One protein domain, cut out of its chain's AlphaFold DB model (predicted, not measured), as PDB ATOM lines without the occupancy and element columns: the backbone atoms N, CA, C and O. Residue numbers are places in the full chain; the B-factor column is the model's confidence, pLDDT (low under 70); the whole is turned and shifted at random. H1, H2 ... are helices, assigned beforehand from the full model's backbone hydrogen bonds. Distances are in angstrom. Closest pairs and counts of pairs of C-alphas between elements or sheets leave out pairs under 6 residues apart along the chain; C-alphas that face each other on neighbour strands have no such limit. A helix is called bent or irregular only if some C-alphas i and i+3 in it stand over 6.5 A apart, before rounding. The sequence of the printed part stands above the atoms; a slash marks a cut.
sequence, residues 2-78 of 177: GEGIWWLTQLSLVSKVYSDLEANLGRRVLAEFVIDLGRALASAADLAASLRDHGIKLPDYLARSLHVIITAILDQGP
ATOM      1  N   GLY A   2     134.860  88.447 188.230       69.00
ATOM      2  CA  GLY A   2     134.947  89.916 188.030       69.00
ATOM      3  C   GLY A   2     135.439  90.408 186.657       69.00
ATOM      4  O   GLY A   2     135.071  91.499 186.231       69.00
ATOM      5  N   GLU A   3     136.210  89.592 185.936       73.44
ATOM      6  CA  GLU A   3     136.827  89.942 184.640       73.44
ATOM      7  C   GLU A   3     135.786  90.369 183.583       73.44
ATOM      8  O   GLU A   3     135.968  91.329 182.834       73.44
ATOM      9  N   GLY A   4     134.640  89.677 183.580       85.12
ATOM     10  CA  GLY A   4     133.530  89.883 182.646       85.12
ATOM     11  C   GLY A   4     132.878  91.268 182.735       85.12
ATOM     12  O   GLY A   4     132.398  91.792 181.738       85.12
ATOM     13  N   ILE A   5     132.864  91.886 183.914       88.81
ATOM     14  CA  ILE A   5     132.243  93.206 184.112       88.81
ATOM     15  C   ILE A   5     133.256  94.317 183.810       88.81
ATOM     16  O   ILE A   5     132.906  95.358 183.248       88.81
ATOM     17  N   TRP A   6     134.529  94.080 184.125       88.38
ATOM     18  CA  TRP A   6     135.603  95.029 183.853       88.38
ATOM     19  C   TRP A   6     135.835  95.227 182.348       88.38
ATOM     20  O   TRP A   6     135.887  96.373 181.898       88.38
ATOM     21  N   TRP A   7     135.875  94.153 181.544       87.06
ATOM     22  CA  TRP A   7     136.079  94.288 180.090       87.06
ATOM     23  C   TRP A   7     134.917  95.029 179.406       87.06
ATOM     24  O   TRP A   7     135.153  95.888 178.557       87.06
ATOM     25  N   LEU A   8     133.669  94.769 179.823       92.12
ATOM     26  CA  LEU A   8     132.487  95.473 179.313       92.12
ATOM     27  C   LEU A   8     132.545  96.965 179.629       92.12
ATOM     28  O   LEU A   8     132.208  97.798 178.790       92.12
ATOM     29  N   THR A   9     133.009  97.304 180.831       88.06
ATOM     30  CA  THR A   9     133.176  98.693 181.263       88.06
ATOM     31  C   THR A   9     134.260  99.389 180.440       88.06
ATOM     32  O   THR A   9     134.055 100.514 179.984       88.06
ATOM     33  N   GLN A  10     135.384  98.713 180.187       88.88
ATOM     34  CA  GLN A  10     136.457  99.236 179.338       88.88
ATOM     35  C   GLN A  10     135.991  99.469 177.901       88.88
ATOM     36  O   GLN A  10     136.231 100.538 177.347       88.88
ATOM     37  N   LEU A  11     135.258  98.532 177.303       88.19
ATOM     38  CA  LEU A  11     134.728  98.726 175.953       88.19
ATOM     39  C   LEU A  11     133.638  99.774 175.867       88.19
ATOM     40  O   LEU A  11     133.599 100.513 174.888       88.19
ATOM     41  N   SER A  12     132.781  99.876 176.877       93.00
ATOM     42  CA  SER A  12     131.795 100.951 176.945       93.00
ATOM     43  C   SER A  12     132.480 102.321 176.979       93.00
ATOM     44  O   SER A  12     132.080 103.223 176.242       93.00
ATOM     45  N   LEU A  13     133.563 102.454 177.752       82.75
ATOM     46  CA  LEU A  13     134.369 103.671 177.811       82.75
ATOM     47  C   LEU A  13     135.050 103.968 176.469       82.75
ATOM     48  O   LEU A  13     134.924 105.078 175.960       82.75
ATOM     49  N   VAL A  14     135.734 102.980 175.882       77.81
ATOM     50  CA  VAL A  14     136.423 103.123 174.588       77.81
ATOM     51  C   VAL A  14     135.434 103.502 173.489       77.81
ATOM     52  O   VAL A  14     135.702 104.421 172.720       77.81
ATOM     53  N   SER A  15     134.271 102.851 173.448       83.88
ATOM     54  CA  SER A  15     133.224 103.130 172.466       83.88
ATOM     55  C   SER A  15     132.661 104.545 172.633       83.88
ATOM     56  O   SER A  15     132.550 105.282 171.657       83.88
ATOM     57  N   LYS A  16     132.412 104.985 173.874       84.38
ATOM     58  CA  LYS A  16     131.945 106.350 174.160       84.38
ATOM     59  C   LYS A  16     132.980 107.412 173.790       84.38
ATOM     60  O   LYS A  16     132.640 108.374 173.115       84.38
ATOM     61  N   VAL A  17     134.240 107.225 174.189       70.75
ATOM     62  CA  VAL A  17     135.335 108.143 173.839       70.75
ATOM     63  C   VAL A  17     135.509 108.205 172.323       70.75
ATOM     64  O   VAL A  17     135.689 109.290 171.782       70.75
ATOM     65  N   TYR A  18     135.395 107.075 171.623       69.25
ATOM     66  CA  TYR A  18     135.450 107.042 170.166       69.25
ATOM     67  C   TYR A  18     134.272 107.788 169.521       69.25
ATOM     68  O   TYR A  18     134.498 108.581 168.613       69.25
ATOM     69  N   SER A  19     133.042 107.611 170.014       72.56
ATOM     70  CA  SER A  19     131.873 108.372 169.542       72.56
ATOM     71  C   SER A  19     132.000 109.876 169.810       72.56
ATOM     72  O   SER A  19     131.695 110.683 168.933       72.56
ATOM     73  N   ASP A  20     132.495 110.270 170.985       68.12
ATOM     74  CA  ASP A  20     132.699 111.676 171.345       68.12
ATOM     75  C   ASP A  20     133.830 112.307 170.514       68.12
ATOM     76  O   ASP A  20     133.713 113.458 170.075       68.12
ATOM     77  N   LEU A  21     134.898 111.548 170.236       62.84
ATOM     78  CA  LEU A  21     135.964 111.934 169.310       62.84
ATOM     79  C   LEU A  21     135.440 112.049 167.879       62.84
ATOM     80  O   LEU A  21     135.736 113.040 167.218       62.84
ATOM     81  N   GLU A  22     134.650 111.096 167.389       67.19
ATOM     82  CA  GLU A  22     134.051 111.154 166.052       67.19
ATOM     83  C   GLU A  22     133.143 112.383 165.897       67.19
ATOM     84  O   GLU A  22     133.208 113.072 164.874       67.19
ATOM     85  N   ALA A  23     132.369 112.702 166.937       70.19
ATOM     86  CA  ALA A  23     131.464 113.843 166.965       70.19
ATOM     87  C   ALA A  23     132.179 115.204 167.074       70.19
ATOM     88  O   ALA A  23     131.666 116.189 166.543       70.19
ATOM     89  N   ASN A  24     133.346 115.286 167.734       61.25
ATOM     90  CA  ASN A  24     133.945 116.582 168.100       61.25
ATOM     91  C   ASN A  24     135.360 116.848 167.567       61.25
ATOM     92  O   ASN A  24     135.725 118.011 167.397       61.25
ATOM     93  N   LEU A  25     136.181 115.824 167.323       58.28
ATOM     94  CA  LEU A  25     137.633 115.999 167.157       58.28
ATOM     95  C   LEU A  25     138.223 115.235 165.961       58.28
ATOM     96  O   LEU A  25     139.203 115.683 165.380       58.28
ATOM     97  N   GLY A  26     137.629 114.120 165.540       62.31
ATOM     98  CA  GLY A  26     138.287 113.148 164.665       62.31
ATOM     99  C   GLY A  26     138.251 113.497 163.182       62.31
ATOM    100  O   GLY A  26     139.286 113.524 162.531       62.31
ATOM    101  N   ARG A  27     137.075 113.776 162.611       65.06
ATOM    102  CA  ARG A  27     136.947 113.898 161.144       65.06
ATOM    103  C   ARG A  27     137.345 115.269 160.619       65.06
ATOM    104  O   ARG A  27     137.936 115.366 159.549       65.06
ATOM    105  N   ARG A  28     137.039 116.326 161.373       73.31
ATOM    106  CA  ARG A  28     137.326 117.705 160.970       73.31
ATOM    107  C   ARG A  28     138.796 118.067 161.154       73.31
ATOM    108  O   ARG A  28     139.396 118.554 160.208       73.31
ATOM    109  N   VAL A  29     139.379 117.793 162.324       77.56
ATOM    110  CA  VAL A  29     140.794 118.110 162.594       77.56
ATOM    111  C   VAL A  29     141.712 117.265 161.713       77.56
ATOM    112  O   VAL A  29     142.678 117.785 161.171       77.56
ATOM    113  N   LEU A  30     141.378 115.987 161.489       76.44
ATOM    114  CA  LEU A  30     142.114 115.142 160.548       76.44
ATOM    115  C   LEU A  30     141.994 115.651 159.106       76.44
ATOM    116  O   LEU A  30     142.988 115.667 158.392       76.44
ATOM    117  N   ALA A  31     140.805 116.088 158.675       79.94
ATOM    118  CA  ALA A  31     140.633 116.669 157.346       79.94
ATOM    119  C   ALA A  31     141.428 117.974 157.188       79.94
ATOM    120  O   ALA A  31     142.110 118.137 156.182       79.94
ATOM    121  N   GLU A  32     141.385 118.869 158.179       80.62
ATOM    122  CA  GLU A  32     142.168 120.113 158.198       80.62
ATOM    123  C   GLU A  32     143.675 119.807 158.139       80.62
ATOM    124  O   GLU A  32     144.377 120.348 157.287       80.62
ATOM    125  N   PHE A  33     144.147 118.846 158.936       83.12
ATOM    126  CA  PHE A  33     145.532 118.377 158.915       83.12
ATOM    127  C   PHE A  33     145.954 117.806 157.551       83.12
ATOM    128  O   PHE A  33     146.996 118.183 157.020       83.12
ATOM    129  N   VAL A  34     145.144 116.926 156.953       81.06
ATOM    130  CA  VAL A  34     145.434 116.314 155.645       81.06
ATOM    131  C   VAL A  34     145.424 117.358 154.525       81.06
ATOM    132  O   VAL A  34     146.255 117.286 153.621       81.06
ATOM    133  N   ILE A  35     144.520 118.340 154.586       84.69
ATOM    134  CA  ILE A  35     144.464 119.452 153.629       84.69
ATOM    135  C   ILE A  35     145.711 120.326 153.761       84.69
ATOM    136  O   ILE A  35     146.356 120.606 152.753       84.69
ATOM    137  N   ASP A  36     146.081 120.732 154.974       83.19
ATOM    138  CA  ASP A  36     147.258 121.577 155.202       83.19
ATOM    139  C   ASP A  36     148.555 120.865 154.800       83.19
ATOM    140  O   ASP A  36     149.421 121.464 154.155       83.19
ATOM    141  N   LEU A  37     148.653 119.568 155.092       84.75
ATOM    142  CA  LEU A  37     149.782 118.742 154.686       84.75
ATOM    143  C   LEU A  37     149.840 118.570 153.162       84.75
ATOM    144  O   LEU A  37     150.886 118.783 152.552       84.75
ATOM    145  N   GLY A  38     148.710 118.258 152.524       83.81
ATOM    146  CA  GLY A  38     148.621 118.116 151.070       83.81
ATOM    147  C   GLY A  38     148.925 119.410 150.312       83.81
ATOM    148  O   GLY A  38     149.496 119.353 149.230       83.81
ATOM    149  N   ARG A  39     148.620 120.578 150.891       82.06
ATOM    150  CA  ARG A  39     148.969 121.895 150.323       82.06
ATOM    151  C   ARG A  39     150.466 122.181 150.331       82.06
ATOM    152  O   ARG A  39     150.940 122.916 149.469       82.06
ATOM    153  N   ALA A  40     151.185 121.665 151.323       80.75
ATOM    154  CA  ALA A  40     152.621 121.876 151.465       80.75
ATOM    155  C   ALA A  40     153.453 120.946 150.563       80.75
ATOM    156  O   ALA A  40     154.651 121.174 150.397       80.75
ATOM    157  N   LEU A  41     152.834 119.908 149.986       85.56
ATOM    158  CA  LEU A  41     153.517 118.823 149.288       85.56
ATOM    159  C   LEU A  41     153.180 118.805 147.792       85.56
ATOM    160  O   LEU A  41     152.022 118.831 147.379       85.56
ATOM    161  N   ALA A  42     154.220 118.717 146.963       83.00
ATOM    162  CA  ALA A  42     154.087 118.764 145.507       83.00
ATOM    163  C   ALA A  42     153.631 117.428 144.890       83.00
ATOM    164  O   ALA A  42     153.158 117.408 143.756       83.00
ATOM    165  N   SER A  43     153.761 116.317 145.622       86.94
ATOM    166  CA  SER A  43     153.493 114.968 145.123       86.94
ATOM    167  C   SER A  43     152.630 114.155 146.084       86.94
ATOM    168  O   SER A  43     152.810 114.183 147.302       86.94
ATOM    169  N   ALA A  44     151.752 113.331 145.514       84.50
ATOM    170  CA  ALA A  44     150.991 112.327 146.249       84.50
ATOM    171  C   ALA A  44     151.879 111.302 146.978       84.50
ATOM    172  O   ALA A  44     151.467 110.755 148.000       84.50
ATOM    173  N   ALA A  45     153.086 111.032 146.464       87.75
ATOM    174  CA  ALA A  45     154.043 110.142 147.120       87.75
ATOM    175  C   ALA A  45     154.578 110.758 148.423       87.75
ATOM    176  O   ALA A  45     154.660 110.070 149.439       87.75
ATOM    177  N   ASP A  46     154.857 112.064 148.411       86.81
ATOM    178  CA  ASP A  46     155.322 112.795 149.591       86.81
ATOM    179  C   ASP A  46     154.206 112.895 150.638       86.81
ATOM    180  O   ASP A  46     154.454 112.730 151.832       86.81
ATOM    181  N   LEU A  47     152.956 113.085 150.193       84.94
ATOM    182  CA  LEU A  47     151.783 113.056 151.071       84.94
ATOM    183  C   LEU A  47     151.632 111.694 151.758       84.94
ATOM    184  O   LEU A  47     151.429 111.635 152.970       84.94
ATOM    185  N   ALA A  48     151.763 110.595 151.012       84.94
ATOM    186  CA  ALA A  48     151.683 109.248 151.571       84.94
ATOM    187  C   ALA A  48     152.817 108.958 152.572       84.94
ATOM    188  O   ALA A  48     152.572 108.354 153.619       84.94
ATOM    189  N   ALA A  49     154.045 109.394 152.270       89.06
ATOM    190  CA  ALA A  49     155.189 109.253 153.169       89.06
ATOM    191  C   ALA A  49     154.984 110.046 154.467       89.06
ATOM    192  O   ALA A  49     155.113 109.487 155.553       89.06
ATOM    193  N   SER A  50     154.555 111.304 154.365       84.69
ATOM    194  CA  SER A  50     154.334 112.141 155.542       84.69
ATOM    195  C   SER A  50     153.162 111.648 156.401       84.69
ATOM    196  O   SER A  50     153.284 111.579 157.621       84.69
ATOM    197  N   LEU A  51     152.054 111.191 155.801       85.12
ATOM    198  CA  LEU A  51     150.953 110.574 156.557       85.12
ATOM    199  C   LEU A  51     151.413 109.337 157.340       85.12
ATOM    200  O   LEU A  51     151.016 109.159 158.494       85.12
ATOM    201  N   ARG A  52     152.292 108.519 156.753       85.62
ATOM    202  CA  ARG A  52     152.887 107.369 157.445       85.62
ATOM    203  C   ARG A  52     153.759 107.779 158.628       85.62
ATOM    204  O   ARG A  52     153.684 107.107 159.655       85.62
ATOM    205  N   ASP A  53     154.534 108.853 158.507       86.69
ATOM    206  CA  ASP A  53     155.363 109.378 159.604       86.69
ATOM    207  C   ASP A  53     154.501 109.880 160.775       86.69
ATOM    208  O   ASP A  53     154.880 109.758 161.938       86.69
ATOM    209  N   HIS A  54     153.283 110.343 160.480       80.75
ATOM    210  CA  HIS A  54     152.261 110.688 161.471       80.75
ATOM    211  C   HIS A  54     151.422 109.487 161.958       80.75
ATOM    212  O   HIS A  54     150.436 109.668 162.673       80.75
ATOM    213  N   GLY A  55     151.795 108.253 161.596       80.12
ATOM    214  CA  GLY A  55     151.119 107.022 162.025       80.12
ATOM    215  C   GLY A  55     149.847 106.677 161.242       80.12
ATOM    216  O   GLY A  55     149.173 105.696 161.564       80.12
ATOM    217  N   ILE A  56     149.518 107.435 160.193       81.44
ATOM    218  CA  ILE A  56     148.338 107.226 159.351       81.44
ATOM    219  C   ILE A  56     148.730 106.328 158.172       81.44
ATOM    220  O   ILE A  56     149.349 106.760 157.200       81.44
ATOM    221  N   LYS A  57     148.352 105.049 158.238       78.94
ATOM    222  CA  LYS A  57     148.527 104.109 157.122       78.94
ATOM    223  C   LYS A  57     147.356 104.226 156.152       78.94
ATOM    224  O   LYS A  57     146.286 103.676 156.398       78.94
ATOM    225  N   LEU A  58     147.581 104.927 155.045       76.06
ATOM    226  CA  LEU A  58     146.615 105.072 153.962       76.06
ATOM    227  C   LEU A  58     147.063 104.272 152.729       76.06
ATOM    228  O   LEU A  58     148.254 104.274 152.424       76.06
ATOM    229  N   PRO A  59     146.151 103.619 151.988       80.94
ATOM    230  CA  PRO A  59     146.486 103.044 150.690       80.94
ATOM    231  C   PRO A  59     146.951 104.108 149.683       80.94
ATOM    232  O   PRO A  59     146.365 105.190 149.602       80.94
ATOM    233  N   ASP A  60     147.933 103.776 148.841       78.81
ATOM    234  CA  ASP A  60     148.530 104.718 147.879       78.81
ATOM    235  C   ASP A  60     147.518 105.340 146.905       78.81
ATOM    236  O   ASP A  60     147.636 106.505 146.527       78.81
ATOM    237  N   TYR A  61     146.503 104.579 146.482       81.81
ATOM    238  CA  TYR A  61     145.455 105.091 145.591       81.81
ATOM    239  C   TYR A  61     144.641 106.208 146.259       81.81
ATOM    240  O   TYR A  61     144.229 107.163 145.600       81.81
ATOM    241  N   LEU A  62     144.435 106.105 147.573       82.19
ATOM    242  CA  LEU A  62     143.646 107.050 148.344       82.19
ATOM    243  C   LEU A  62     144.464 108.312 148.637       82.19
ATOM    244  O   LEU A  62     143.930 109.410 148.511       82.19
ATOM    245  N   ALA A  63     145.767 108.176 148.903       82.50
ATOM    246  CA  ALA A  63     146.683 109.317 148.997       82.50
ATOM    247  C   ALA A  63     146.755 110.107 147.678       82.50
ATOM    248  O   ALA A  63     146.683 111.335 147.693       82.50
ATOM    249  N   ARG A  64     146.813 109.416 146.528       84.88
ATOM    250  CA  ARG A  64     146.737 110.052 145.199       84.88
ATOM    251  C   ARG A  64     145.416 110.779 144.976       84.88
ATOM    252  O   ARG A  64     145.431 111.929 144.557       84.88
ATOM    253  N   SER A  65     144.293 110.135 145.286       85.62
ATOM    254  CA  SER A  65     142.963 110.743 145.152       85.62
ATOM    255  C   SER A  65     142.824 112.012 146.006       85.62
ATOM    256  O   SER A  65     142.409 113.057 145.507       85.62
ATOM    257  N   LEU A  66     143.259 111.958 147.271       86.06
ATOM    258  CA  LEU A  66     143.245 113.116 148.167       86.06
ATOM    259  C   LEU A  66     144.158 114.240 147.672       86.06
ATOM    260  O   LEU A  66     143.730 115.391 147.670       86.06
ATOM    261  N   HIS A  67     145.375 113.921 147.220       85.38
ATOM    262  CA  HIS A  67     146.301 114.916 146.669       85.38
ATOM    263  C   HIS A  67     145.688 115.637 145.466       85.38
ATOM    264  O   HIS A  67     145.653 116.861 145.469       85.38
ATOM    265  N   VAL A  68     145.092 114.896 144.523       86.31
ATOM    266  CA  VAL A  68     144.409 115.463 143.346       86.31
ATOM    267  C   VAL A  68     143.278 116.409 143.749       86.31
ATOM    268  O   VAL A  68     143.207 117.523 143.232       86.31
ATOM    269  N   ILE A  69     142.416 115.999 144.684       82.62
ATOM    270  CA  ILE A  69     141.299 116.831 145.163       82.62
ATOM    271  C   ILE A  69     141.829 118.107 145.829       82.62
ATOM    272  O   ILE A  69     141.347 119.202 145.535       82.62
ATOM    273  N   ILE A  70     142.837 117.980 146.695       84.81
ATOM    274  CA  ILE A  70     143.451 119.114 147.392       84.81
ATOM    275  C   ILE A  70     144.071 120.079 146.378       84.81
ATOM    276  O   ILE A  70     143.780 121.270 146.433       84.81
ATOM    277  N   THR A  71     144.860 119.594 145.415       80.62
ATOM    278  CA  THR A  71     145.493 120.450 144.401       80.62
ATOM    279  C   THR A  71     144.492 121.072 143.433       80.62
ATOM    280  O   THR A  71     144.653 122.236 143.080       80.62
ATOM    281  N   ALA A  72     143.430 120.358 143.050       77.31
ATOM    282  CA  ALA A  72     142.404 120.879 142.147       77.31
ATOM    283  C   ALA A  72     141.650 122.068 142.762       77.31
ATOM    284  O   ALA A  72     141.413 123.067 142.090       77.31
ATOM    285  N   ILE A  73     141.337 122.009 144.061       73.25
ATOM    286  CA  ILE A  73     140.687 123.120 144.774       73.25
ATOM    287  C   ILE A  73     141.629 124.336 144.907       73.25
ATOM    288  O   ILE A  73     141.164 125.476 144.933       73.25
ATOM    289  N   LEU A  74     142.950 124.121 144.980       62.75
ATOM    290  CA  LEU A  74     143.946 125.203 145.053       62.75
ATOM    291  C   LEU A  74     144.189 125.877 143.705       62.75
ATOM    292  O   LEU A  74     144.321 127.101 143.659       62.75
ATOM    293  N   ASP A  75     144.254 125.081 142.640       57.38
ATOM    294  CA  ASP A  75     144.440 125.559 141.270       57.38
ATOM    295  C   ASP A  75     143.206 126.344 140.794       57.38
ATOM    296  O   ASP A  75     143.319 127.406 140.182       57.38
ATOM    297  N   GLN A  76     142.010 125.931 141.233       51.56
ATOM    298  CA  GLN A  76     140.756 126.672 141.068       51.56
ATOM    299  C   GLN A  76     140.606 127.874 142.018       51.56
ATOM    300  O   GLN A  76     139.515 128.167 142.521       51.56
ATOM    301  N   GLY A  77     141.675 128.656 142.211       49.12
ATOM    302  CA  GLY A  77     141.558 130.022 142.730       49.12
ATOM    303  C   GLY A  77     140.402 130.776 142.035       49.12
ATOM    304  O   GLY A  77     140.050 130.456 140.902       49.12
ATOM    305  N   PRO A  78     139.787 131.789 142.676       47.53
ATOM    306  CA  PRO A  78     138.412 132.271 142.443       47.53
ATOM    307  C   PRO A  78     138.116 132.818 141.037       47.53
ATOM    308  O   PRO A  78     137.009 133.279 140.789       47.53
TER     309      PRO A  78
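This is residues 2 to 78 of the 177 residues of an uncharacterized protein of Arundo donax (UniProt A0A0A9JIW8). A long helix, H1, bends partway along into two arms; its first arm, H1a, sticks out freely and makes much of the length. At the far end, two shorter helices, H2 and H3, pack on each other at a steep angle to make a small head, with H3 packed across residues 35 to 39 of the second arm, H1b. The printed part has 77 residues with three named helices, in the order H1, H2, H3, and no named strand; the class is all helix. It is only just extended, close to loose, with a radius of gyration of the C-alphas of 17.5 A, and spans 59 by 26 by 17 A.

H1, residues 3 to 40, was assigned as one helix by its hydrogen bonds but is bent: C-alphas 24 and 27 are 8.0 A apart. Arm H1a, residues 3 to 24, begins at C-alpha 3 (136.827, 89.942, 184.640) and is 31.5 A long. Arm H1b, residues 27 to 40, is 20.1 A long. H2, residues 44 to 53, measures 14.4 A. H3, residues 60 to 75, measures 22.2 A and ends at C-alpha 75 (144.440, 125.559, 141.270).

H1a and H1b stand at a steep tilt of 56 degrees. H1b touches H3 with residues 35 to 39 alone, about perpendicular at 73 degrees; the closest C-alphas, of Gly 38 and His 67, are 5.9 A apart. H1b and H2 only just touch, with 3 pairs of C-alphas within 8 A, and only at the corner by their link; the closest C-alphas are those of Gly 38 and Leu 47, 6.0 A. H2 and H3 touch, opposite ways at a steep tilt of 64 degrees, with the C-alphas of Ala 44 and Arg 64 closest at 4.9 A. H1a is apart from H2 and H3. Every O i to N i+4 pair is within hydrogen-bond range in H1b, H2 and H3, and 17 of 18 in H1a.

The C-alphas farthest apart, of Gly 2 and Pro 78, are 62.3 A apart. Residues 2 to 17, 19 to 25 and 27 to 32 stand free. The printed part has no cut; the link from H1 to H2 is tight and that from H2 to H3 short. Mean pLDDT of the printed part is 78.8, with residues 2, 18, 20 to 22, 24 to 27 and 74 to 78 under 70.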